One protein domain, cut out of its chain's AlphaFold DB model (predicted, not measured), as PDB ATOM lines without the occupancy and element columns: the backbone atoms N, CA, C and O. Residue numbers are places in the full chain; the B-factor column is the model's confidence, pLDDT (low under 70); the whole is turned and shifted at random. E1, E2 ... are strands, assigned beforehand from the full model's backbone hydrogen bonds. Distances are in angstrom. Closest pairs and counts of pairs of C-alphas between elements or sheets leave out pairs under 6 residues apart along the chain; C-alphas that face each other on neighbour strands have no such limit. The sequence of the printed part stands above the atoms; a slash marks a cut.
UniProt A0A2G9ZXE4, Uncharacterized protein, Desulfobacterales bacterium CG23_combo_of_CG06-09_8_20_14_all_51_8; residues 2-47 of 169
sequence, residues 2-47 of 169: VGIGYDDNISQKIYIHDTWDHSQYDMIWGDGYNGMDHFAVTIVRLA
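AT A GLANCE: This is residues 2 to 47 of the 169 residues of an uncharacterized protein of Desulfobacterales bacterium CG23_combo_of_CG06-09_8_20_14_all_51_8 (UniProt A0A2G9ZXE4). With little regular structure, this is a small wall of three strands, E1, E2 and E3, and a long tail, residues 29 to 47, that swings out beyond E3 and folds back across one face of the sheet past E1. The 46 printed residues have no named helix and three strands, E1, E2, E3 in chain order, a class of all strand with 16 residues in named elements. The sheet, order E1 - E2 - E3, is antiparallel. The whole is compact, radius of gyration of the C-alphas 10.8 A, spanning 29 by 21 by 17 A.

IN THESE COORDINATES: E1, residues 2 to 7, is 15.2 A long from C-alpha 2 at (56.637, 69.312, 78.220). E2 is residues 13 to 17, 13.2 A; E3 is residues 24 to 28, 14.1 A, ending at C-alpha 28 (51.928, 58.048, 70.183).

HOW THE PARTS SIT: The strands form a meander, each the antiparallel neighbour of the one before. The inner strand E2 makes a hairpin with E1 at 154 degrees; N 4 and O 15 are within hydrogen-bond range at 2.8 A. E2 and E3 form a hairpin at 151 degrees, with N 14 and O 27 at 2.8 A.

THE WHOLE: The C-alphas farthest apart, Gly 35 and Ala 47, are 34.0 A apart. The printed part has no cut and no long link. Residues 2 to 5, 10 and 43 have pLDDT under 70.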
ATOM      1  N   VAL A   2      55.483  69.047  79.087       65.56
ATOM      2  CA  VAL A   2      56.637  69.312  78.220       65.56
ATOM      3  C   VAL A   2      57.012  67.992  77.559       65.56
ATOM      4  O   VAL A   2      57.275  67.013  78.256       65.56
ATOM      5  N   GLY A   3      57.001  67.955  76.226       66.69
ATOM      6  CA  GLY A   3      57.590  66.850  75.474       66.69
ATOM      7  C   GLY A   3      59.110  66.937  75.582       66.69
ATOM      8  O   GLY A   3      59.687  67.965  75.238       66.69
ATOM      9  N   ILE A   4      59.748  65.892  76.104       69.56
ATOM     10  CA  ILE A   4      61.192  65.860  76.392       69.56
ATOM     11  C   ILE A   4      61.979  64.978  75.417       69.56
ATOM     12  O   ILE A   4      63.208  64.993  75.432       69.56
ATOM     13  N   GLY A   5      61.294  64.229  74.553       68.88
ATOM     14  CA  GLY A   5      61.929  63.394  73.538       68.88
ATOM     15  C   GLY A   5      60.930  62.821  72.540       68.88
ATOM     16  O   GLY A   5      59.729  62.768  72.809       68.88
ATOM     17  N   TYR A   6      61.442  62.383  71.393       75.50
ATOM     18  CA  TYR A   6      60.691  61.693  70.349       75.50
ATOM     19  C   TYR A   6      61.523  60.513  69.841       75.50
ATOM     20  O   TYR A   6      62.713  60.675  69.576       75.50
ATOM     21  N   ASP A   7      60.903  59.342  69.747       77.00
ATOM     22  CA  ASP A   7      61.471  58.156  69.108       77.00
ATOM     23  C   ASP A   7      60.992  58.097  67.654       77.00
ATOM     24  O   ASP A   7      59.819  57.822  67.390       77.00
ATOM     25  N   ASP A   8      61.906  58.377  66.723       70.00
ATOM     26  CA  ASP A   8      61.663  58.409  65.278       70.00
ATOM     27  C   ASP A   8      61.743  57.030  64.605       70.00
ATOM     28  O   ASP A   8      61.602  56.928  63.385       70.00
ATOM     29  N   ASN A   9      61.909  55.962  65.393       72.50
ATOM     30  CA  ASN A   9      61.767  54.591  64.918       72.50
ATOM     31  C   ASN A   9      60.279  54.225  64.700       72.50
ATOM     32  O   ASN A   9      59.388  55.070  64.627       72.50
ATOM     33  N   ILE A  10      59.985  52.925  64.594       63.59
ATOM     34  CA  ILE A  10      58.648  52.388  64.271       63.59
ATOM     35  C   ILE A  10      57.565  52.855  65.275       63.59
ATOM     36  O   ILE A  10      56.393  52.929  64.914       63.59
ATOM     37  N   SER A  11      57.941  53.194  66.514       73.25
ATOM     38  CA  SER A  11      57.030  53.515  67.622       73.25
ATOM     39  C   SER A  11      56.348  54.882  67.543       73.25
ATOM     40  O   SER A  11      55.301  55.042  68.165       73.25
ATOM     41  N   GLN A  12      56.956  55.872  66.873       80.12
ATOM     42  CA  GLN A  12      56.505  57.278  66.854       80.12
ATOM     43  C   GLN A  12      56.126  57.823  68.248       80.12
ATOM     44  O   GLN A  12      55.146  58.558  68.403       80.12
ATOM     45  N   LYS A  13      56.862  57.423  69.293       84.19
ATOM     46  CA  LYS A  13      56.529  57.759  70.683       84.19
ATOM     47  C   LYS A  13      57.075  59.127  71.064       84.19
ATOM     48  O   LYS A  13      58.242  59.430  70.831       84.19
ATOM     49  N   ILE A  14      56.242  59.922  71.718       81.25
ATOM     50  CA  ILE A  14      56.594  61.175  72.378       81.25
ATOM     51  C   ILE A  14      56.725  60.891  73.871       81.25
ATOM     52  O   ILE A  14      55.774  60.425  74.496       81.25
ATOM     53  N   TYR A  15      57.880  61.215  74.448       83.31
ATOM     54  CA  TYR A  15      58.104  61.162  75.891       83.31
ATOM     55  C   TYR A  15      57.730  62.502  76.517       83.31
ATOM     56  O   TYR A  15      58.167  63.560  76.059       83.31
ATOM     57  N   ILE A  16      56.936  62.463  77.577       82.69
ATOM     58  CA  ILE A  16      56.359  63.620  78.251       82.69
ATOM     59  C   ILE A  16      56.817  63.632  79.705       82.69
ATOM     60  O   ILE A  16      56.805  62.602  80.374       82.69
ATOM     61  N   HIS A  17      57.148  64.817  80.211       81.12
ATOM     62  CA  HIS A  17      57.151  65.083  81.644       81.12
ATOM     63  C   HIS A  17      55.883  65.861  82.011       81.12
ATOM     64  O   HIS A  17      55.640  66.963  81.488       81.12
ATOM     65  N   ASP A  18      55.046  65.268  82.859       79.12
ATOM     66  CA  ASP A  18      53.829  65.913  83.335       79.12
ATOM     67  C   ASP A  18      54.173  66.833  84.513       79.12
ATOM     68  O   ASP A  18      54.779  66.448  85.508       79.12
ATOM     69  N   THR A  19      53.829  68.108  84.365       78.75
ATOM     70  CA  THR A  19      54.125  69.159  85.343       78.75
ATOM     71  C   THR A  19      53.178  69.135  86.539       78.75
ATOM     72  O   THR A  19      53.380  69.912  87.466       78.75
ATOM     73  N   TRP A  20      52.129  68.307  86.513       79.12
ATOM     74  CA  TRP A  20      51.154  68.225  87.596       79.12
ATOM     75  C   TRP A  20      51.509  67.159  88.634       79.12
ATOM     76  O   TRP A  20      51.322  67.390  89.827       79.12
ATOM     77  N   ASP A  21      52.060  66.027  88.189       85.44
ATOM     78  CA  ASP A  21      52.473  64.908  89.047       85.44
ATOM     79  C   ASP A  21      53.991  64.635  89.026       85.44
ATOM     80  O   ASP A  21      54.473  63.758  89.743       85.44
ATOM     81  N   HIS A  22      54.742  65.389  88.215       81.44
ATOM     82  CA  HIS A  22      56.191  65.279  88.028       81.44
ATOM     83  C   HIS A  22      56.641  63.885  87.559       81.44
ATOM     84  O   HIS A  22      57.792  63.490  87.769       81.44
ATOM     85  N   SER A  23      55.745  63.129  86.925       84.94
ATOM     86  CA  SER A  23      56.016  61.796  86.395       84.94
ATOM     87  C   SER A  23      56.338  61.844  84.901       84.94
ATOM     88  O   SER A  23      56.149  62.853  84.213       84.94
ATOM     89  N   GLN A  24      56.914  60.754  84.397       84.31
ATOM     90  CA  GLN A  24      57.203  60.580  82.977       84.31
ATOM     91  C   GLN A  24      56.170  59.654  82.343       84.31
ATOM     92  O   GLN A  24      55.858  58.602  82.897       84.31
ATOM     93  N   TYR A  25      55.689  60.041  81.168       83.69
ATOM     94  CA  TYR A  25      54.713  59.298  80.377       83.69
ATOM     95  C   TYR A  25      55.154  59.228  78.919       83.69
ATOM     96  O   TYR A  25      55.987  60.018  78.472       83.69
ATOM     97  N   ASP A  26      54.576  58.306  78.161       84.75
ATOM     98  CA  ASP A  26      54.704  58.233  76.712       84.75
ATOM     99  C   ASP A  26      53.334  58.311  76.025       84.75
ATOM    100  O   ASP A  26      52.315  57.889  76.568       84.75
ATOM    101  N   MET A  27      53.304  58.869  74.817       81.88
ATOM    102  CA  MET A  27      52.136  58.843  73.929       81.88
ATOM    103  C   MET A  27      52.567  58.630  72.480       81.88
ATOM    104  O   MET A  27      53.708  58.925  72.127       81.88
ATOM    105  N   ILE A  28      51.673  58.139  71.627       83.19
ATOM    106  CA  ILE A  28      51.928  58.048  70.183       83.19
ATOM    107  C   ILE A  28      51.734  59.434  69.557       83.19
ATOM    108  O   ILE A  28      50.891  60.222  69.989       83.19
ATOM    109  N   TRP A  29      52.532  59.763  68.541       77.19
ATOM    110  CA  TRP A  29      52.369  60.998  67.783       77.19
ATOM    111  C   TRP A  29      50.956  61.134  67.196       77.19
ATOM    112  O   TRP A  29      50.493  60.270  66.458       77.19
ATOM    113  N   GLY A  30      50.297  62.262  67.481       75.50
ATOM    114  CA  GLY A  30      48.945  62.563  66.999       75.50
ATOM    115  C   GLY A  30      47.810  62.065  67.900       75.50
ATOM    116  O   GLY A  30      46.675  62.482  67.686       75.50
ATOM    117  N   ASP A  31      48.112  61.258  68.920       80.50
ATOM    118  CA  ASP A  31      47.142  60.851  69.938       80.50
ATOM    119  C   ASP A  31      47.052  61.874  71.087       80.50
ATOM    120  O   ASP A  31      47.857  62.806  71.205       80.50
ATOM    121  N   GLY A  32      46.038  61.701  71.937       76.00
ATOM    122  CA  GLY A  32      45.844  62.486  73.154       76.00
ATOM    123  C   GLY A  32      46.479  61.855  74.398       76.00
ATOM    124  O   GLY A  32      46.679  60.643  74.474       76.00
ATOM    125  N   TYR A  33      46.733  62.671  75.420       75.12
ATOM    126  CA  TYR A  33      47.159  62.221  76.751       75.12
ATOM    127  C   TYR A  33      45.999  62.365  77.735       75.12
ATOM    128  O   TYR A  33      45.423  63.444  77.862       75.12
ATOM    129  N   ASN A  34      45.638  61.281  78.431       76.31
ATOM    130  CA  ASN A  34      44.534  61.254  79.402       76.31
ATOM    131  C   ASN A  34      43.210  61.843  78.850       76.31
ATOM    132  O   ASN A  34      42.513  62.603  79.521       76.31
ATOM    133  N   GLY A  35      42.893  61.535  77.587       77.12
ATOM    134  CA  GLY A  35      41.696  62.031  76.901       77.12
ATOM    135  C   GLY A  35      41.749  63.500  76.465       77.12
ATOM    136  O   GLY A  35      40.735  64.016  76.004       77.12
ATOM    137  N   MET A  36      42.892  64.177  76.604       77.44
ATOM    138  CA  MET A  36      43.095  65.542  76.115       77.44
ATOM    139  C   MET A  36      43.816  65.538  74.771       77.44
ATOM    140  O   MET A  36      44.844  64.875  74.623       77.44
ATOM    141  N   ASP A  37      43.305  66.321  73.822       76.00
ATOM    142  CA  ASP A  37      43.916  66.487  72.505       76.00
ATOM    143  C   ASP A  37      45.291  67.161  72.596       76.00
ATOM    144  O   ASP A  37      45.531  68.079  73.388       76.00
ATOM    145  N   HIS A  38      46.199  66.730  71.728       72.00
ATOM    146  CA  HIS A  38      47.506  67.339  71.565       72.00
ATOM    147  C   HIS A  38      47.450  68.434  70.490       72.00
ATOM    148  O   HIS A  38      47.269  68.156  69.308       72.00
ATOM    149  N   PHE A  39      47.615  69.697  70.895       71.19
ATOM    150  CA  PHE A  39      47.405  70.839  69.994       71.19
ATOM    151  C   PHE A  39      48.639  71.246  69.175       71.19
ATOM    152  O   PHE A  39      48.488  71.715  68.048       71.19
ATOM    153  N   ALA A  40      49.854  71.116  69.722       70.62
ATOM    154  CA  ALA A  40      51.081  71.511  69.030       70.62
ATOM    155  C   ALA A  40      52.337  70.862  69.628       70.62
ATOM    156  O   ALA A  40      52.469  70.758  70.845       70.62
ATOM    157  N   VAL A  41      53.307  70.557  68.759       70.12
ATOM    158  CA  VAL A  41      54.675  70.172  69.132       70.12
ATOM    159  C   VAL A  41      55.656  71.219  68.637       70.12
ATOM    160  O   VAL A  41      55.594  71.643  67.486       70.12
ATOM    161  N   THR A  42      56.617  71.577  69.486       71.31
ATOM    162  CA  THR A  42      57.842  72.254  69.053       71.31
ATOM    163  C   THR A  42      59.000  71.276  69.158       71.31
ATOM    164  O   THR A  42      59.335  70.830  70.252       71.31
ATOM    165  N   ILE A  43      59.618  70.943  68.026       69.94
ATOM    166  CA  ILE A  43      60.842  70.140  68.010       69.94
ATOM    167  C   ILE A  43      62.026  71.099  68.070       69.94
ATOM    168  O   ILE A  43      62.228  71.907  67.164       69.94
ATOM    169  N   VAL A  44      62.829  70.994  69.128       72.75
ATOM    170  CA  VAL A  44      64.114  71.689  69.220       72.75
ATOM    171  C   VAL A  44      65.208  70.698  68.856       72.75
ATOM    172  O   VAL A  44      65.482  69.757  69.597       72.75
ATOM    173  N   ARG A  45      65.862  70.913  67.713       71.56
ATOM    174  CA  ARG A  45      67.089  70.184  67.392       71.56
ATOM    175  C   ARG A  45      68.239  70.845  68.136       71.56
ATOM    176  O   ARG A  45      68.730  71.891  67.717       71.56
ATOM    177  N   LEU A  46      68.662  70.236  69.237       76.81
ATOM    178  CA  LEU A  46      69.893  70.646  69.896       76.81
ATOM    179  C   LEU A  46      71.067  70.360  68.952       76.81
ATOM    180  O   LEU A  46      71.157  69.279  68.363       76.81
ATOM    181  N   ALA A  47      71.948  71.342  68.778       76.56
ATOM    182  CA  ALA A  47      73.232  71.084  68.145       76.56
ATOM    183  C   ALA A  47      74.023  70.097  69.025       76.56
ATOM    184  O   ALA A  47      73.905  70.166  70.255       76.56
TER     185      ALA A  47